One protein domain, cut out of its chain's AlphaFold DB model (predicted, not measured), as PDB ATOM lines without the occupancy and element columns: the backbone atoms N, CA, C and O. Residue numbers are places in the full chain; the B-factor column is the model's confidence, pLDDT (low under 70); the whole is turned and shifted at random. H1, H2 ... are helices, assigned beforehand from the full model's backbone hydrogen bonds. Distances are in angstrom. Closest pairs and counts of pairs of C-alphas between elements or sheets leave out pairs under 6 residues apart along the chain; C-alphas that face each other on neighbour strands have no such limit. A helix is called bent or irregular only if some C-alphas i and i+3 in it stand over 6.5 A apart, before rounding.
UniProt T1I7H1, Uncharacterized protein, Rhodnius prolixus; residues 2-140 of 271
ATOM      1  N   ALA A   2      25.405  30.467 -26.260       42.72
ATOM      2  CA  ALA A   2      25.311  31.529 -27.255       42.72
ATOM      3  C   ALA A   2      24.191  32.458 -26.763       42.72
ATOM      4  O   ALA A   2      23.176  31.969 -26.267       42.72
ATOM      5  N   ASP A   3      24.431  33.764 -26.753       56.72
ATOM      6  CA  ASP A   3      23.472  34.721 -26.211       56.72
ATOM      7  C   ASP A   3      22.187  34.641 -27.050       56.72
ATOM      8  O   ASP A   3      22.208  34.877 -28.258       56.72
ATOM      9  N   PHE A   4      21.075  34.249 -26.427       57.00
ATOM     10  CA  PHE A   4      19.766  34.092 -27.068       57.00
ATOM     11  C   PHE A   4      19.360  35.361 -27.840       57.00
ATOM     12  O   PHE A   4      18.720  35.293 -28.893       57.00
ATOM     13  N   ASN A   5      19.817  36.527 -27.373       61.19
ATOM     14  CA  ASN A   5      19.636  37.805 -28.055       61.19
ATOM     15  C   ASN A   5      20.509  37.940 -29.310       61.19
ATOM     16  O   ASN A   5      20.044  38.467 -30.321       61.19
ATOM     17  N   GLN A   6      21.732  37.407 -29.303       60.72
ATOM     18  CA  GLN A   6      22.606  37.394 -30.478       60.72
ATOM     19  C   GLN A   6      22.014  36.544 -31.607       60.72
ATOM     20  O   GLN A   6      22.019  36.967 -32.763       60.72
ATOM     21  N   ILE A   7      21.434  35.380 -31.289       60.69
ATOM     22  CA  ILE A   7      20.798  34.515 -32.297       60.69
ATOM     23  C   ILE A   7      19.603  35.233 -32.951       60.69
ATOM     24  O   ILE A   7      19.441  35.174 -34.173       60.69
ATOM     25  N   LYS A   8      18.797  35.967 -32.172       66.81
ATOM     26  CA  LYS A   8      17.655  36.758 -32.676       66.81
ATOM     27  C   LYS A   8      18.076  37.929 -33.565       66.81
ATOM     28  O   LYS A   8      17.480  38.139 -34.627       66.81
ATOM     29  N   ILE A   9      19.099  38.679 -33.152       64.94
ATOM     30  CA  ILE A   9      19.656  39.790 -33.936       64.94
ATOM     31  C   ILE A   9      20.172  39.259 -35.274       64.94
ATOM     32  O   ILE A   9      19.802  39.776 -36.331       64.94
ATOM     33  N   ASP A  10      20.935  38.171 -35.243       70.50
ATOM     34  CA  ASP A  10      21.486  37.570 -36.449       70.50
ATOM     35  C   ASP A  10      20.393  37.074 -37.408       70.50
ATOM     36  O   ASP A  10      20.495  37.303 -38.610       70.50
ATOM     37  N   ILE A  11      19.322  36.436 -36.911       74.25
ATOM     38  CA  ILE A  11      18.192  36.009 -37.757       74.25
ATOM     39  C   ILE A  11      17.536  37.214 -38.432       74.25
ATOM     40  O   ILE A  11      17.232  37.156 -39.622       74.25
ATOM     41  N   THR A  12      17.342  38.313 -37.703       76.25
ATOM     42  CA  THR A  12      16.712  39.525 -38.246       76.25
ATOM     43  C   THR A  12      17.543  40.114 -39.382       76.25
ATOM     44  O   THR A  12      17.016  40.351 -40.470       76.25
ATOM     45  N   VAL A  13      18.851  40.267 -39.164       79.88
ATOM     46  CA  VAL A  13      19.790  40.786 -40.170       79.88
ATOM     47  C   VAL A  13      19.862  39.859 -41.386       79.88
ATOM     48  O   VAL A  13      19.752  40.323 -42.520       79.88
ATOM     49  N   LEU A  14      19.992  38.546 -41.168       79.12
ATOM     50  CA  LEU A  14      20.048  37.560 -42.251       79.12
ATOM     51  C   LEU A  14      18.764  37.560 -43.083       79.12
ATOM     52  O   LEU A  14      18.832  37.502 -44.307       79.12
ATOM     53  N   THR A  15      17.604  37.666 -42.435       81.38
ATOM     54  CA  THR A  15      16.304  37.689 -43.118       81.38
ATOM     55  C   THR A  15      16.156  38.941 -43.976       81.38
ATOM     56  O   THR A  15      15.753  38.845 -45.132       81.38
ATOM     57  N   GLN A  16      16.538  40.111 -43.456       80.38
ATOM     58  CA  GLN A  16      16.480  41.367 -44.211       80.38
ATOM     59  C   GLN A  16      17.367  41.346 -45.464       80.38
ATOM     60  O   GLN A  16      16.975  41.875 -46.501       80.38
ATOM     61  N   GLN A  17      18.532  40.695 -45.394       83.50
ATOM     62  CA  GLN A  17      19.444  40.526 -46.532       83.50
ATOM     63  C   GLN A  17      18.961  39.501 -47.568       83.50
ATOM     64  O   GLN A  17      19.527  39.428 -48.661       83.50
ATOM     65  N   LEU A  18      17.972  38.678 -47.216       88.69
ATOM     66  CA  LEU A  18      17.503  37.560 -48.031       88.69
ATOM     67  C   LEU A  18      16.206  37.855 -48.783       88.69
ATOM     68  O   LEU A  18      15.823  37.062 -49.647       88.69
ATOM     69  N   HIS A  19      15.564  38.991 -48.493       90.00
ATOM     70  CA  HIS A  19      14.454  39.487 -49.302       90.00
ATOM     71  C   HIS A  19      14.876  39.586 -50.765       90.00
ATOM     72  O   HIS A  19      15.994  40.004 -51.086       90.00
ATOM     73  N   VAL A  20      13.980  39.184 -51.654       92.44
ATOM     74  CA  VAL A  20      14.246  39.176 -53.092       92.44
ATOM     75  C   VAL A  20      14.536  40.615 -53.549       92.44
ATOM     76  O   VAL A  20      13.768  41.529 -53.224       92.44
ATOM     77  N   PRO A  21      15.642  40.844 -54.281       91.25
ATOM     78  CA  PRO A  21      16.046  42.183 -54.679       91.25
ATOM     79  C   PRO A  21      15.104  42.773 -55.727       91.25
ATOM     80  O   PRO A  21      14.544  42.060 -56.563       91.25
ATOM     81  N   GLU A  22      15.002  44.099 -55.714       92.75
ATOM     82  CA  GLU A  22      14.334  44.865 -56.761       92.75
ATOM     83  C   GLU A  22      15.052  44.702 -58.113       92.75
ATOM     84  O   GLU A  22      16.287  44.696 -58.182       92.75
ATOM     85  N   ARG A  23      14.277  44.594 -59.197       92.06
ATOM     86  CA  ARG A  23      14.761  44.498 -60.582       92.06
ATOM     87  C   ARG A  23      14.181  45.615 -61.442       92.06
ATOM     88  O   ARG A  23      13.018  45.568 -61.845       92.06
ATOM     89  N   LEU A  24      14.999  46.627 -61.727       87.25
ATOM     90  CA  LEU A  24      14.594  47.816 -62.489       87.25
ATOM     91  C   LEU A  24      14.189  47.488 -63.932       87.25
ATOM     92  O   LEU A  24      13.391  48.208 -64.532       87.25
ATOM     93  N   GLU A  25      14.674  46.368 -64.469       85.56
ATOM     94  CA  GLU A  25      14.315  45.841 -65.785       85.56
ATOM     95  C   GLU A  25      12.797  45.666 -65.945       85.56
ATOM     96  O   GLU A  25      12.287  45.858 -67.050       85.56
ATOM     97  N   GLY A  26      12.077  45.410 -64.843       75.25
ATOM     98  CA  GLY A  26      10.620  45.252 -64.804       75.25
ATOM     99  C   GLY A  26       9.817  46.481 -65.252       75.25
ATOM    100  O   GLY A  26       8.630  46.355 -65.550       75.25
ATOM    101  N   LEU A  27      10.430  47.670 -65.332       81.62
ATOM    102  CA  LEU A  27       9.776  48.865 -65.892       81.62
ATOM    103  C   LEU A  27       9.768  48.868 -67.422       81.62
ATOM    104  O   LEU A  27       8.847  49.409 -68.029       81.62
ATOM    105  N   GLY A  28      10.818  48.319 -68.039       82.31
ATOM    106  CA  GLY A  28      11.028  48.376 -69.486       82.31
ATOM    107  C   GLY A  28      10.618  47.101 -70.216       82.31
ATOM    108  O   GLY A  28      10.248  47.163 -71.389       82.31
ATOM    109  N   ARG A  29      10.686  45.947 -69.542       86.44
ATOM    110  CA  ARG A  29      10.306  44.642 -70.090       86.44
ATOM    111  C   ARG A  29       9.803  43.692 -68.997       86.44
ATOM    112  O   ARG A  29      10.162  43.868 -67.835       86.44
ATOM    113  N   PRO A  30       9.068  42.631 -69.367       85.06
ATOM    114  CA  PRO A  30       8.814  41.519 -68.461       85.06
ATOM    115  C   PRO A  30      10.119  40.915 -67.919       85.06
ATOM    116  O   PRO A  30      11.130  40.816 -68.631       85.06
ATOM    117  N   LEU A  31      10.090  40.519 -66.647       89.88
ATOM    118  CA  LEU A  31      11.213  39.876 -65.966       89.88
ATOM    119  C   LEU A  31      11.346  38.409 -66.388       89.88
ATOM    120  O   LEU A  31      10.364  37.749 -66.724       89.88
ATOM    121  N   THR A  32      12.568  37.889 -66.349       90.19
ATOM    122  CA  THR A  32      12.893  36.503 -66.708       90.19
ATOM    123  C   THR A  32      13.659  35.807 -65.583       90.19
ATOM    124  O   THR A  32      14.035  36.412 -64.579       90.19
ATOM    125  N   GLN A  33      13.912  34.504 -65.735       88.62
ATOM    126  CA  GLN A  33      14.713  33.747 -64.767       88.62
ATOM    127  C   GLN A  33      16.151  34.273 -64.645       88.62
ATOM    128  O   GLN A  33      16.720  34.237 -63.553       88.62
ATOM    129  N   GLU A  34      16.725  34.783 -65.740       89.56
ATOM    130  CA  GLU A  34      18.107  35.272 -65.775       89.56
ATOM    131  C   GLU A  34      18.316  36.445 -64.815       89.56
ATOM    132  O   GLU A  34      19.336  36.491 -64.119       89.56
ATOM    133  N   ASP A  35      17.295  37.300 -64.680       91.25
ATOM    134  CA  ASP A  35      17.280  38.462 -63.787       91.25
ATOM    135  C   ASP A  35      17.480  38.064 -62.310       91.25
ATOM    136  O   ASP A  35      17.912  38.871 -61.490       91.25
ATOM    137  N   PHE A  36      17.234  36.803 -61.935       92.56
ATOM    138  CA  PHE A  36      17.348  36.316 -60.555       92.56
ATOM    139  C   PHE A  36      18.464  35.289 -60.328       92.56
ATOM    140  O   PHE A  36      18.598  34.775 -59.216       92.56
ATOM    141  N   THR A  37      19.308  35.024 -61.327       88.00
ATOM    142  CA  THR A  37      20.349  33.981 -61.249       88.00
ATOM    143  C   THR A  37      21.311  34.190 -60.077       88.00
ATOM    144  O   THR A  37      21.557  33.267 -59.303       88.00
ATOM    145  N   SER A  38      21.811  35.418 -59.894       87.56
ATOM    146  CA  SER A  38      22.745  35.750 -58.807       87.56
ATOM    147  C   SER A  38      22.121  35.599 -57.418       87.56
ATOM    148  O   SER A  38      22.780  35.159 -56.479       87.56
ATOM    149  N   TYR A  39      20.834  35.926 -57.290       90.19
ATOM    150  CA  TYR A  39      20.089  35.742 -56.049       90.19
ATOM    151  C   TYR A  39      19.935  34.251 -55.724       90.19
ATOM    152  O   TYR A  39      20.304  33.820 -54.629       90.19
ATOM    153  N   LYS A  40      19.480  33.452 -56.699       88.06
ATOM    154  CA  LYS A  40      19.247  32.009 -56.544       88.06
ATOM    155  C   LYS A  40      20.475  31.252 -56.048       88.06
ATOM    156  O   LYS A  40      20.346  30.437 -55.143       88.06
ATOM    157  N   GLN A  41      21.657  31.571 -56.577       85.31
ATOM    158  CA  GLN A  41      22.912  30.894 -56.227       85.31
ATOM    159  C   GLN A  41      23.270  30.955 -54.737       85.31
ATOM    160  O   GLN A  41      23.954  30.062 -54.256       85.31
ATOM    161  N   SER A  42      22.839  31.992 -54.009       86.12
ATOM    162  CA  SER A  42      23.160  32.148 -52.579       86.12
ATOM    163  C   SER A  42      21.954  32.013 -51.651       86.12
ATOM    164  O   SER A  42      22.118  32.006 -50.431       86.12
ATOM    165  N   CYS A  43      20.742  31.955 -52.208       90.25
ATOM    166  CA  CYS A  43      19.512  31.994 -51.425       90.25
ATOM    167  C   CYS A  43      19.316  30.709 -50.609       90.25
ATOM    168  O   CYS A  43      19.024  30.784 -49.418       90.25
ATOM    169  N   GLU A  44      19.540  29.542 -51.220       90.44
ATOM    170  CA  GLU A  44      19.317  28.237 -50.581       90.44
ATOM    171  C   GLU A  44      20.185  28.042 -49.329       90.44
ATOM    172  O   GLU A  44      19.655  27.741 -48.258       90.44
ATOM    173  N   ASP A  45      21.490  28.311 -49.425       89.25
ATOM    174  CA  ASP A  45      22.417  28.184 -48.295       89.25
ATOM    175  C   ASP A  45      22.040  29.119 -47.139       89.25
ATOM    176  O   ASP A  45      22.020  28.722 -45.972       89.25
ATOM    177  N   LYS A  46      21.684  30.371 -47.452       90.19
ATOM    178  CA  LYS A  46      21.282  31.362 -46.442       90.19
ATOM    179  C   LYS A  46      19.950  30.999 -45.781       90.19
ATOM    180  O   LYS A  46      19.825  31.138 -44.564       90.19
ATOM    181  N   LEU A  47      18.981  30.495 -46.548       92.12
ATOM    182  CA  LEU A  47      17.719  29.981 -46.010       92.12
ATOM    183  C   LEU A  47      17.962  28.812 -45.053       92.12
ATOM    184  O   LEU A  47      17.349  28.753 -43.987       92.12
ATOM    185  N   LEU A  48      18.880  27.907 -45.401       92.00
ATOM    186  CA  LEU A  48      19.228  26.771 -44.553       92.00
ATOM    187  C   LEU A  48      19.868  27.222 -43.231       92.00
ATOM    188  O   LEU A  48      19.544  26.675 -42.177       92.00
ATOM    189  N   VAL A  49      20.716  28.255 -43.259       91.38
ATOM    190  CA  VAL A  49      21.279  28.865 -42.041       91.38
ATOM    191  C   VAL A  49      20.175  29.426 -41.140       91.38
ATOM    192  O   VAL A  49      20.191  29.164 -39.937       91.38
ATOM    193  N   ILE A  50      19.199  30.153 -41.696       89.75
ATOM    194  CA  ILE A  50      18.056  30.678 -40.926       89.75
ATOM    195  C   ILE A  50      17.237  29.532 -40.323       89.75
ATOM    196  O   ILE A  50      16.944  29.548 -39.129       89.75
ATOM    197  N   HIS A  51      16.908  28.515 -41.125       92.06
ATOM    198  CA  HIS A  51      16.163  27.341 -40.676       92.06
ATOM    199  C   HIS A  51      16.848  26.623 -39.502       92.06
ATOM    200  O   HIS A  51      16.192  26.284 -38.512       92.06
ATOM    201  N   ASN A  52      18.165  26.415 -39.590       90.06
ATOM    202  CA  ASN A  52      18.938  25.748 -38.542       90.06
ATOM    203  C   ASN A  52      18.988  26.585 -37.257       90.06
ATOM    204  O   ASN A  52      18.730  26.049 -36.183       90.06
ATOM    205  N   ARG A  53      19.204  27.902 -37.358       86.00
ATOM    206  CA  ARG A  53      19.191  28.808 -36.194       86.00
ATOM    207  C   ARG A  53      17.820  28.868 -35.517       86.00
ATOM    208  O   ARG A  53      17.734  28.831 -34.295       86.00
ATOM    209  N   LEU A  54      16.730  28.906 -36.289       86.50
ATOM    210  CA  LEU A  54      15.374  28.819 -35.734       86.50
ATOM    211  C   LEU A  54      15.129  27.479 -35.035       86.50
ATOM    212  O   LEU A  54      14.469  27.434 -34.000       86.50
ATOM    213  N   LYS A  55      15.677  26.384 -35.573       87.62
ATOM    214  CA  LYS A  55      15.588  25.063 -34.944       87.62
ATOM    215  C   LYS A  55      16.305  25.035 -33.594       87.62
ATOM    216  O   LYS A  55      15.751  24.496 -32.641       87.62
ATOM    217  N   GLU A  56      17.497  25.621 -33.520       84.56
ATOM    218  CA  GLU A  56      18.259  25.770 -32.274       84.56
ATOM    219  C   GLU A  56      17.456  26.570 -31.239       84.56
ATOM    220  O   GLU A  56      17.256  26.085 -30.127       84.56
ATOM    221  N   LEU A  57      16.867  27.705 -31.635       80.56
ATOM    222  CA  LEU A  57      15.997  28.504 -30.758       80.56
ATOM    223  C   LEU A  57      14.783  27.725 -30.230       80.56
ATOM    224  O   LEU A  57      14.417  27.859 -29.063       80.56
ATOM    225  N   ILE A  58      14.141  26.904 -31.066       80.75
ATOM    226  CA  ILE A  58      13.008  26.066 -30.641       80.75
ATOM    227  C   ILE A  58      13.458  25.018 -29.622       80.75
ATOM    228  O   ILE A  58      12.788  24.800 -28.616       80.75
ATOM    229  N   MET A  59      14.597  24.371 -29.866       80.06
ATOM    230  CA  MET A  59      15.133  23.361 -28.951       80.06
ATOM    231  C   MET A  59      15.534  23.962 -27.600       80.06
ATOM    232  O   MET A  59      15.318  23.328 -26.569       80.06
ATOM    233  N   GLU A  60      16.088  25.175 -27.592       73.12
ATOM    234  CA  GLU A  60      16.438  25.896 -26.365       73.12
ATOM    235  C   GLU A  60      15.191  26.376 -25.610       73.12
ATOM    236  O   GLU A  60      15.092  26.163 -24.402       73.12
ATOM    237  N   SER A  61      14.200  26.929 -26.317       67.19
ATOM    238  CA  SER A  61      12.944  27.409 -25.717       67.19
ATOM    239  C   SER A  61      12.034  26.298 -25.200       67.19
ATOM    240  O   SER A  61      11.287  26.535 -24.266       67.19
ATOM    241  N   TYR A  62      12.112  25.064 -25.704       62.50
ATOM    242  CA  TYR A  62      11.359  23.946 -25.114       62.50
ATOM    243  C   TYR A  62      11.786  23.637 -23.663       62.50
ATOM    244  O   TYR A  62      11.028  23.031 -22.906       62.50
ATOM    245  N   ASN A  63      12.984  24.078 -23.259       55.12
ATOM    246  CA  ASN A  63      13.498  23.899 -21.900       55.12
ATOM    247  C   ASN A  63      13.112  25.044 -20.944       55.12
ATOM    248  O   ASN A  63      13.233  24.878 -19.730       55.12
ATOM    249  N   GLU A  64      12.611  26.173 -21.453       53.53
ATOM    250  CA  GLU A  64      12.127  27.304 -20.657       53.53
ATOM    251  C   GLU A  64      10.642  27.537 -20.952       53.53
ATOM    252  O   GLU A  64      10.238  27.722 -22.090       53.53
ATOM    253  N   VAL A  65       9.782  27.533 -19.931       44.16
ATOM    254  CA  VAL A  65       8.342  27.788 -20.107       44.16
ATOM    255  C   VAL A  65       8.136  29.248 -20.532       44.16
ATOM    256  O   VAL A  65       7.895  30.121 -19.697       44.16
ATOM    257  N   ILE A  66       8.239  29.540 -21.831       50.03
ATOM    258  CA  ILE A  66       7.955  30.867 -22.370       50.03
ATOM    259  C   ILE A  66       6.436  31.021 -22.432       50.03
ATOM    260  O   ILE A  66       5.750  30.647 -23.379       50.03
ATOM    261  N   SER A  67       5.906  31.582 -21.350       45.06
ATOM    262  CA  SER A  67       4.602  32.229 -21.320       45.06
ATOM    263  C   SER A  67       4.504  33.230 -22.478       45.06
ATOM    264  O   SER A  67       5.329  34.135 -22.591       45.06
ATOM    265  N   ASN A  68       3.456  33.101 -23.298       47.22
ATOM    266  CA  ASN A  68       3.077  33.973 -24.424       47.22
ATOM    267  C   ASN A  68       2.865  35.474 -24.068       47.22
ATOM    268  O   ASN A  68       2.241  36.208 -24.834       47.22
ATOM    269  N   ALA A  69       3.327  35.957 -22.913       41.09
ATOM    270  CA  ALA A  69       2.963  37.260 -22.366       41.09
ATOM    271  C   ALA A  69       3.952  38.410 -22.641       41.09
ATOM    272  O   ALA A  69       3.529  39.558 -22.536       41.09
ATOM    273  N   CYS A  70       5.205  38.173 -23.049       44.69
ATOM    274  CA  CYS A  70       6.178  39.265 -23.238       44.69
ATOM    275  C   CYS A  70       7.118  39.036 -24.432       44.69
ATOM    276  O   CYS A  70       8.326  38.962 -24.253       44.69
ATOM    277  N   ILE A  71       6.579  38.925 -25.650       60.69
ATOM    278  CA  ILE A  71       7.411  39.032 -26.861       60.69
ATOM    279  C   ILE A  71       7.644  40.522 -27.131       60.69
ATOM    280  O   ILE A  71       6.675  41.270 -27.352       60.69
ATOM    281  N   GLU A  72       8.904  40.948 -27.078       65.06
ATOM    282  CA  GLU A  72       9.311  42.339 -27.281       65.06
ATOM    283  C   GLU A  72       8.979  42.808 -28.708       65.06
ATOM    284  O   GLU A  72       8.751  42.022 -29.632       65.06
ATOM    285  N   LYS A  73       8.893  44.127 -28.908       67.56
ATOM    286  CA  LYS A  73       8.522  44.706 -30.210       67.56
ATOM    287  C   LYS A  73       9.476  44.265 -31.328       67.56
ATOM    288  O   LYS A  73       9.007  43.986 -32.431       67.56
ATOM    289  N   ASP A  74      10.767  44.171 -31.027       66.31
ATOM    290  CA  ASP A  74      11.810  43.827 -31.997       66.31
ATOM    291  C   ASP A  74      11.707  42.364 -32.446       66.31
ATOM    292  O   ASP A  74      11.809  42.069 -33.634       66.31
ATOM    293  N   GLU A  75      11.343  41.456 -31.541       74.31
ATOM    294  CA  GLU A  75      11.098  40.045 -31.865       74.31
ATOM    295  C   GLU A  75       9.893  39.872 -32.798       74.31
ATOM    296  O   GLU A  75       9.909  39.054 -33.721       74.31
ATOM    297  N   LYS A  76       8.843  40.683 -32.609       78.25
ATOM    298  CA  LYS A  76       7.688  40.686 -33.518       78.25
ATOM    299  C   LYS A  76       8.057  41.200 -34.910       78.25
ATOM    300  O   LYS A  76       7.439  40.760 -35.877       78.25
ATOM    301  N   LEU A  77       9.037  42.097 -35.037       84.62
ATOM    302  CA  LEU A  77       9.540  42.550 -36.341       84.62
ATOM    303  C   LEU A  77      10.355  41.459 -37.046       84.62
ATOM    304  O   LEU A  77      10.188  41.266 -38.250       84.62
ATOM    305  N   SER A  78      11.152  40.676 -36.317       85.56
ATOM    306  CA  SER A  78      11.835  39.500 -36.879       85.56
ATOM    307  C   SER A  78      10.834  38.508 -37.477       85.56
ATOM    308  O   SER A  78      11.019  38.031 -38.596       85.56
ATOM    309  N   VAL A  79       9.728  38.252 -36.770       88.19
ATOM    310  CA  VAL A  79       8.634  37.392 -37.257       88.19
ATOM    311  C   VAL A  79       7.991  37.964 -38.513       88.19
ATOM    312  O   VAL A  79       7.707  37.215 -39.442       88.19
ATOM    313  N   VAL A  80       7.782  39.282 -38.564       92.06
ATOM    314  CA  VAL A  80       7.262  39.957 -39.760       92.06
ATOM    315  C   VAL A  80       8.190  39.732 -40.951       92.06
ATOM    316  O   VAL A  80       7.715  39.316 -42.005       92.06
ATOM    317  N   HIS A  81       9.500  39.927 -40.799       93.06
ATOM    318  CA  HIS A  81      10.440  39.692 -41.896       93.06
ATOM    319  C   HIS A  81      10.497  38.221 -42.318       93.06
ATOM    320  O   HIS A  81      10.542  37.944 -43.515       93.06
ATOM    321  N   LEU A  82      10.448  37.276 -41.375       93.69
ATOM    322  CA  LEU A  82      10.420  35.848 -41.703       93.69
ATOM    323  C   LEU A  82       9.132  35.470 -42.441       93.69
ATOM    324  O   LEU A  82       9.181  34.720 -43.411       93.69
ATOM    325  N   LEU A  83       7.988  36.031 -42.041       94.62
ATOM    326  CA  LEU A  83       6.726  35.842 -42.756       94.62
ATOM    327  C   LEU A  83       6.759  36.450 -44.156       94.62
ATOM    328  O   LEU A  83       6.246  35.828 -45.085       94.62
ATOM    329  N   ILE A  84       7.367  37.628 -44.324       96.44
ATOM    330  CA  ILE A  84       7.556  38.225 -45.649       96.44
ATOM    331  C   ILE A  84       8.390  37.290 -46.521       96.44
ATOM    332  O   ILE A  84       7.978  36.995 -47.639       96.44
ATOM    333  N   LEU A  85       9.495  36.762 -45.994       95.69
ATOM    334  CA  LEU A  85      10.354  35.813 -46.697       95.69
ATOM    335  C   LEU A  85       9.593  34.531 -47.086       95.69
ATOM    336  O   LEU A  85       9.695  34.074 -48.223       95.69
ATOM    337  N   CYS A  86       8.768  33.979 -46.190       96.69
ATOM    338  CA  CYS A  86       7.879  32.859 -46.517       96.69
ATOM    339  C   CYS A  86       6.879  33.215 -47.629       96.69
ATOM    340  O   CYS A  86       6.617  32.393 -48.506       96.69
ATOM    341  N   GLY A  87       6.332  34.431 -47.619       97.38
ATOM    342  CA  GLY A  87       5.422  34.915 -48.654       97.38
ATOM    343  C   GLY A  87       6.103  35.115 -50.009       97.38
ATOM    344  O   GLY A  87       5.541  34.718 -51.032       97.38
ATOM    345  N   GLU A  88       7.321  35.658 -50.027       97.06
ATOM    346  CA  GLU A  88       8.137  35.834 -51.235       97.06
ATOM    347  C   GLU A  88       8.489  34.486 -51.887       97.06
ATOM    348  O   GLU A  88       8.624  34.417 -53.104       97.06
ATOM    349  N   HIS A  89       8.567  33.399 -51.115       96.69
ATOM    350  CA  HIS A  89       8.833  32.036 -51.604       96.69
ATOM    351  C   HIS A  89       7.604  31.115 -51.537       96.69
ATOM    352  O   HIS A  89       7.730  29.892 -51.549       96.69
ATOM    353  N   SER A  90       6.395  31.677 -51.481       96.31
ATOM    354  CA  SER A  90       5.158  30.894 -51.319       96.31
ATOM    355  C   SER A  90       4.726  30.111 -52.567       96.31
ATOM    356  O   SER A  90       3.885  29.213 -52.472       96.31
ATOM    357  N   ALA A  91       5.297  30.428 -53.731       95.06
ATOM    358  CA  ALA A  91       5.027  29.791 -55.013       95.06
ATOM    359  C   ALA A  91       6.308  29.676 -55.854       95.06
ATOM    360  O   ALA A  91       7.308  30.356 -55.599       95.06
ATOM    361  N   LEU A  92       6.269  28.801 -56.864       95.12
ATOM    362  CA  LEU A  92       7.369  28.640 -57.809       95.12
ATOM    363  C   LEU A  92       7.353  29.799 -58.815       95.12
ATOM    364  O   LEU A  92       6.439  29.899 -59.627       95.12
ATOM    365  N   GLU A  93       8.371  30.649 -58.746       94.31
ATOM    366  CA  GLU A  93       8.526  31.886 -59.513       94.31
ATOM    367  C   GLU A  93       9.979  32.036 -60.000       94.31
ATOM    368  O   GLU A  93      10.858  31.217 -59.710       94.31
ATOM    369  N   TYR A  94      10.274  33.106 -60.741       92.75
ATOM    370  CA  TYR A  94      11.592  33.320 -61.352       92.75
ATOM    371  C   TYR A  94      12.760  33.379 -60.361       92.75
ATOM    372  O   TYR A  94      13.871  33.012 -60.745       92.75
ATOM    373  N   TRP A  95      12.530  33.776 -59.105       94.00
ATOM    374  CA  TRP A  95      13.543  33.859 -58.040       94.00
ATOM    375  C   TRP A  95      13.554  32.664 -57.081       94.00
ATOM    376  O   TRP A  95      14.487  32.557 -56.287       94.00
ATOM    377  N   SER A  96      12.583  31.752 -57.171       93.75
ATOM    378  CA  SER A  96      12.477  30.598 -56.275       93.75
ATOM    379  C   SER A  96      12.805  29.271 -56.973       93.75
ATOM    380  O   SER A  96      12.900  29.162 -58.202       93.75
ATOM    381  N   SER A  97      13.061  28.264 -56.146       92.88
ATOM    382  CA  SER A  97      13.245  26.851 -56.481       92.88
ATOM    383  C   SER A  97      12.386  25.991 -55.546       92.88
ATOM    384  O   SER A  97      12.002  26.432 -54.460       92.88
ATOM    385  N   HIS A  98      12.134  24.731 -55.911       94.00
ATOM    386  CA  HIS A  98      11.448  23.790 -55.018       94.00
ATOM    387  C   HIS A  98      12.139  23.657 -53.649       94.00
ATOM    388  O   HIS A  98      11.457  23.513 -52.637       94.00
ATOM    389  N   ILE A  99      13.471  23.781 -53.609       93.81
ATOM    390  CA  ILE A  99      14.267  23.724 -52.379       93.81
ATOM    391  C   ILE A  99      13.988  24.957 -51.513       93.81
ATOM    392  O   ILE A  99      13.643  24.815 -50.341       93.81
ATOM    393  N   THR A 100      14.059  26.168 -52.081       94.31
ATOM    394  CA  THR A 100      13.755  27.406 -51.333       94.31
ATOM    395  C   THR A 100      12.327  27.412 -50.774       94.31
ATOM    396  O   THR A 100      12.120  27.798 -49.623       94.31
ATOM    397  N   MET A 101      11.348  26.906 -51.536       95.56
ATOM    398  CA  MET A 101       9.957  26.769 -51.088       95.56
ATOM    399  C   MET A 101       9.825  25.771 -49.931       95.56
ATOM    400  O   MET A 101       9.093  26.009 -48.970       95.56
ATOM    401  N   GLU A 102      10.534  24.643 -49.994       96.06
ATOM    402  CA  GLU A 102      10.505  23.639 -48.930       96.06
ATOM    403  C   GLU A 102      11.142  24.168 -47.637       96.06
ATOM    404  O   GLU A 102      10.575  23.993 -46.554       96.06
ATOM    405  N   ILE A 103      12.289  24.850 -47.733       95.56
ATOM    406  CA  ILE A 103      12.961  25.436 -46.566       95.56
ATOM    407  C   ILE A 103      12.095  26.538 -45.948       95.56
ATOM    408  O   ILE A 103      11.906  26.556 -44.734       95.56
ATOM    409  N   THR A 104      11.514  27.427 -46.753       95.62
ATOM    410  CA  THR A 104      10.645  28.499 -46.235       95.62
ATOM    411  C   THR A 104       9.338  27.973 -45.648       95.62
ATOM    412  O   THR A 104       8.855  28.533 -44.663       95.62
ATOM    413  N   LYS A 105       8.803  26.856 -46.154       96.31
ATOM    414  CA  LYS A 105       7.697  26.143 -45.502       96.31
ATOM    415  C   LYS A 105       8.104  25.598 -44.130       96.31
ATOM    416  O   LYS A 105       7.377  25.806 -43.165       96.31
ATOM    417  N   LYS A 106       9.283  24.978 -44.016       96.25
ATOM    418  CA  LYS A 106       9.827  24.522 -42.722       96.25
ATOM    419  C   LYS A 106      10.033  25.686 -41.747       96.25
ATOM    420  O   LYS A 106       9.726  25.542 -40.570       96.25
ATOM    421  N   ILE A 107      10.505  26.836 -42.231       94.75
ATOM    422  CA  ILE A 107      10.620  28.071 -41.439       94.75
ATOM    423  C   ILE A 107       9.239  28.533 -40.950       94.75
ATOM    424  O   ILE A 107       9.092  28.866 -39.776       94.75
ATOM    425  N   ALA A 108       8.212  28.508 -41.803       95.00
ATOM    426  CA  ALA A 108       6.849  28.829 -41.386       95.00
ATOM    427  C   ALA A 108       6.350  27.862 -40.297       95.00
ATOM    428  O   ALA A 108       5.834  28.316 -39.280       95.00
ATOM    429  N   ASP A 109       6.567  26.554 -40.451       94.25
ATOM    430  CA  ASP A 109       6.186  25.549 -39.447       94.25
ATOM    431  C   ASP A 109       6.911  25.774 -38.105       94.25
ATOM    432  O   ASP A 109       6.315  25.648 -37.036       94.25
ATOM    433  N   GLN A 110       8.184  26.176 -38.145       91.06
ATOM    434  CA  GLN A 110       8.962  26.562 -36.965       91.06
ATOM    435  C   GLN A 110       8.384  27.800 -36.268       91.06
ATOM    436  O   GLN A 110       8.264  27.814 -35.043       91.06
ATOM    437  N   LEU A 111       7.963  28.820 -37.023       89.50
ATOM    438  CA  LEU A 111       7.254  29.971 -36.456       89.50
ATOM    439  C   LEU A 111       5.943  29.546 -35.788       89.50
ATOM    440  O   LEU A 111       5.632  29.999 -34.691       89.50
ATOM    441  N   LEU A 112       5.178  28.651 -36.407       90.81
ATOM    442  CA  LEU A 112       3.940  28.147 -35.812       90.81
ATOM    443  C   LEU A 112       4.197  27.424 -34.485       90.81
ATOM    444  O   LEU A 112       3.467  27.653 -33.520       90.81
ATOM    445  N   GLN A 113       5.268  26.632 -34.406       87.50
ATOM    446  CA  GLN A 113       5.690  25.974 -33.168       87.50
ATOM    447  C   GLN A 113       6.073  26.980 -32.078       87.50
ATOM    448  O   GLN A 113       5.567  26.868 -30.963       87.50
ATOM    449  N   LEU A 114       6.892  27.986 -32.407       82.81
ATOM    450  CA  LEU A 114       7.325  29.031 -31.467       82.81
ATOM    451  C   LEU A 114       6.154  29.823 -30.872       82.81
ATOM    452  O   LEU A 114       6.201  30.221 -29.715       82.81
ATOM    453  N   PHE A 115       5.103  30.055 -31.659       82.81
ATOM    454  CA  PHE A 115       3.938  30.844 -31.246       82.81
ATOM    455  C   PHE A 115       2.745  29.990 -30.798       82.81
ATOM    456  O   PHE A 115       1.662  30.530 -30.538       82.81
ATOM    457  N   HIS A 116       2.920  28.666 -30.727       85.19
ATOM    458  CA  HIS A 116       1.873  27.696 -30.413       85.19
ATOM    459  C   HIS A 116       0.600  27.893 -31.260       85.19
ATOM    460  O   HIS A 116      -0.517  27.956 -30.737       85.19
ATOM    461  N   LYS A 117       0.775  28.048 -32.576       88.94
ATOM    462  CA  LYS A 117      -0.298  28.184 -33.573       88.94
ATOM    463  C   LYS A 117      -0.347  26.957 -34.471       88.94
ATOM    464  O   LYS A 117       0.668  26.307 -34.683       88.94
ATOM    465  N   ASN A 118      -1.518  26.661 -35.032       91.56
ATOM    466  CA  ASN A 118      -1.677  25.528 -35.950       91.56
ATOM    467  C   ASN A 118      -1.548  25.941 -37.416       91.56
ATOM    468  O   ASN A 118      -1.245  25.117 -38.274       91.56
ATOM    469  N   THR A 119      -1.821  27.212 -37.715       95.12
ATOM    470  CA  THR A 119      -1.852  27.735 -39.082       95.12
ATOM    471  C   THR A 119      -1.247  29.132 -39.162       95.12
ATOM    472  O   THR A 119      -1.262  29.897 -38.194       95.12
ATOM    473  N   VAL A 120      -0.729  29.490 -40.340       94.69
ATOM    474  CA  VAL A 120      -0.204  30.839 -40.613       94.69
ATOM    475  C   VAL A 120      -1.315  31.884 -40.474       94.69
ATOM    476  O   VAL A 120      -1.085  32.976 -39.963       94.69
ATOM    477  N   GLU A 121      -2.535  31.525 -40.859       95.62
ATOM    478  CA  GLU A 121      -3.756  32.299 -40.673       95.62
ATOM    479  C   GLU A 121      -3.969  32.676 -39.195       95.62
ATOM    480  O   GLU A 121      -4.184  33.848 -38.882       95.62
ATOM    481  N   GLU A 122      -3.852  31.712 -38.274       93.38
ATOM    482  CA  GLU A 122      -3.952  31.955 -36.827       93.38
ATOM    483  C   GLU A 122      -2.827  32.851 -36.296       93.38
ATOM    484  O   GLU A 122      -3.067  33.672 -35.408       93.38
ATOM    485  N   LEU A 123      -1.606  32.715 -36.824       91.56
ATOM    486  CA  LEU A 123      -0.474  33.564 -36.446       91.56
ATOM    487  C   LEU A 123      -0.696  35.020 -36.881       91.56
ATOM    488  O   LEU A 123      -0.548  35.936 -36.070       91.56
ATOM    489  N   ILE A 124      -1.096  35.230 -38.138       93.19
ATOM    490  CA  ILE A 124      -1.327  36.558 -38.720       93.19
ATOM    491  C   ILE A 124      -2.530  37.237 -38.056       93.19
ATOM    492  O   ILE A 124      -2.420  38.372 -37.592       93.19
ATOM    493  N   MET A 125      -3.677  36.556 -37.968       92.31
ATOM    494  CA  MET A 125      -4.899  37.141 -37.398       92.31
ATOM    495  C   MET A 125      -4.862  37.221 -35.866       92.31
ATOM    496  O   MET A 125      -5.548  38.055 -35.276       92.31
ATOM    497  N   GLY A 126      -4.039  36.398 -35.209       86.81
ATOM    498  CA  GLY A 126      -3.818  36.451 -33.764       86.81
ATOM    499  C   GLY A 126      -3.044  37.688 -33.300       86.81
ATOM    500  O   GLY A 126      -3.023  37.980 -32.106       86.81
ATOM    501  N   SER A 127      -2.421  38.434 -34.220       85.25
ATOM    502  CA  SER A 127      -1.642  39.631 -33.910       85.25
ATOM    503  C   SER A 127      -1.826  40.708 -34.976       85.25
ATOM    504  O   SER A 127      -1.182  40.689 -36.025       85.25
ATOM    505  N   ARG A 128      -2.630  41.737 -34.663       88.19
ATOM    506  CA  ARG A 128      -2.774  42.937 -35.517       88.19
ATOM    507  C   ARG A 128      -1.427  43.566 -35.871       88.19
ATOM    508  O   ARG A 128      -1.264  44.108 -36.959       88.19
ATOM    509  N   PHE A 129      -0.452  43.464 -34.966       90.19
ATOM    510  CA  PHE A 129       0.904  43.941 -35.205       90.19
ATOM    511  C   PHE A 129       1.550  43.238 -36.404       90.19
ATOM    512  O   PHE A 129       2.141  43.916 -37.237       90.19
ATOM    513  N   ILE A 130       1.434  41.912 -36.518       91.69
ATOM    514  CA  ILE A 130       2.126  41.146 -37.563       91.69
ATOM    515  C   ILE A 130       1.611  41.543 -38.947       91.69
ATOM    516  O   ILE A 130       2.397  41.974 -39.786       91.69
ATOM    517  N   PHE A 131       0.295  41.465 -39.172       95.12
ATOM    518  CA  PHE A 131      -0.273  41.789 -40.483       95.12
ATOM    519  C   PHE A 131      -0.027  43.250 -40.872       95.12
ATOM    520  O   PHE A 131       0.442  43.530 -41.973       95.12
ATOM    521  N   LYS A 132      -0.273  44.184 -39.942       95.50
ATOM    522  CA  LYS A 132      -0.078  45.614 -40.188       95.50
ATOM    523  C   LYS A 132       1.367  45.938 -40.558       95.50
ATOM    524  O   LYS A 132       1.591  46.652 -41.527       95.50
ATOM    525  N   ASN A 133       2.341  45.434 -39.798       95.06
ATOM    526  CA  ASN A 133       3.745  45.725 -40.085       95.06
ATOM    527  C   ASN A 133       4.214  45.022 -41.361       95.06
ATOM    528  O   ASN A 133       4.952  45.633 -42.119       95.06
ATOM    529  N   ALA A 134       3.725  43.817 -41.675       96.06
ATOM    530  CA  ALA A 134       4.026  43.186 -42.959       96.06
ATOM    531  C   ALA A 134       3.541  44.038 -44.147       96.06
ATOM    532  O   ALA A 134       4.289  44.250 -45.099       96.06
ATOM    533  N   LEU A 135       2.326  44.597 -44.070       97.00
ATOM    534  CA  LEU A 135       1.827  45.527 -45.087       97.00
ATOM    535  C   LEU A 135       2.655  46.819 -45.155       97.00
ATOM    536  O   LEU A 135       2.925  47.297 -46.252       97.00
ATOM    537  N   LEU A 136       3.073  47.376 -44.013       96.38
ATOM    538  CA  LEU A 136       3.910  48.584 -43.972       96.38
ATOM    539  C   LEU A 136       5.284  48.362 -44.616       96.38
ATOM    540  O   LEU A 136       5.714  49.199 -45.406       96.38
ATOM    541  N   GLU A 137       5.931  47.233 -44.330       95.19
ATOM    542  CA  GLU A 137       7.219  46.845 -44.919       95.19
ATOM    543  C   GLU A 137       7.117  46.617 -46.436       95.19
ATOM    544  O   GLU A 137       8.014  46.983 -47.196       95.19
ATOM    545  N   LEU A 138       6.005  46.042 -46.905       97.00
ATOM    546  CA  LEU A 138       5.782  45.801 -48.331       97.00
ATOM    547  C   LEU A 138       5.339  47.058 -49.094       97.00
ATOM    548  O   LEU A 138       5.603  47.170 -50.292       97.00
ATOM    549  N   ARG A 139       4.685  48.019 -48.431       96.81
ATOM    550  CA  ARG A 139       4.104  49.220 -49.054       96.81
ATOM    551  C   ARG A 139       5.042  49.966 -50.011       96.81
ATOM    552  O   ARG A 139       4.590  50.225 -51.124       96.81
ATOM    553  N   PRO A 140       6.303  50.307 -49.665       96.50
ATOM    554  CA  PRO A 140       7.187  51.026 -50.587       96.50
ATOM    555  C   PRO A 140       7.514  50.229 -51.854       96.50
ATOM    556  O   PRO A 140       7.791  50.833 -52.883       96.50
TER     557      PRO A 140
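What this domain is: This is residues 2 to 140 of the 271 residues of an uncharacterized protein of Rhodnius prolixus (UniProt T1I7H1). Look for an elongated, up-and-down bundle of four helices, each running against the one before it in the chain: the long H3 and H4 are opposite each other, with H1 and H5 between them on the two sides. H7 crosses H4 on the side away from H3, the short H6 leads to it from H5, and the little H2 lies in a loop at one end of the long axis. The printed part has 139 residues with seven named helices, H1 to H7 in that order, and no named strand; the class is all helix. The whole is compact, with a radius of gyration of the C-alphas of 15.7 A, and spans 52 by 29 by 25 A.

How they stand to each other: Begin with H3, residues 34 to 61, the longest helix, which has a kink of 40 degrees near residue 42. It touches H1, residues 4 to 18, at a shallow tilt of 17 degrees, opposite ways; their closest C-alphas, of Ile 11 and Ile 50, are 6.2 A apart. H3 also touches H5, residues 98 to 114, at a shallow tilt of 27 degrees, the same way, closest at the C-alphas of His 51 and Ile 107, 5.6 A. H1 and H5 are apart. Next find H4, residues 73 to 88, which is apart from H3. It touches H1 at the C-alphas of Thr 12 and Ser 78, 5.1 A, the same way at a tilt of 35.4 degrees, only just steep. With residues 79 to 86 alone it touches H5, closest at the C-alphas of Cys 86 and Thr 104, 5.2 A, in a helical hairpin at a shallow tilt of 30 degrees, opposite ways. H7, residues 128 to 140, touches H4 with residues 129 to 134 alone, at a steep tilt of 60 degrees; the C-alphas of Val 80 and Ala 134 are closest, 5.6 A. H6, residues 120 to 125, only just touches H5, with 3 pairs of C-alphas within 8 A, the closest those of Leu 112 and Val 120, 6.9 A. H6 and H7 touch only at the corner, and only just, with 3 such pairs, closest at the C-alphas of Ile 124 and Phe 131, 5.6 A. H2, residues 24 to 27, touches no helix. Every O i to N i+4 pair is within hydrogen-bond range in H1, H4, H5 and H6, against 19 of 24 in H3 and 8 of 9 in H7; H2 is too short for such a pair.

Where its parts are: Find C-alpha 34 at (18.107, 35.272, -65.775); from there H3 runs 41.1 A to C-alpha 61 at (12.944, 27.409, -25.717). H3 and H7 are irregular: C-alphas 35 and 38 are 7.9 A apart, and C-alphas 137 and 140 are 7.0 A apart. H1 is 21.4 A long, H4 22.8 A, H5 24.5 A and H7 19.8 A, ending at C-alpha 140, (7.187, 51.026, -50.587).

The domain as a whole: The two C-alphas farthest apart, of Gly 28 and Asn 63, are 53.6 A apart. The printed part has no cut, and its one long link is H3 to H4, 11 residues. Look for pLDDT under 70 at residues 2 to 9 and 61 to 74; the mean of the printed part is 84.5.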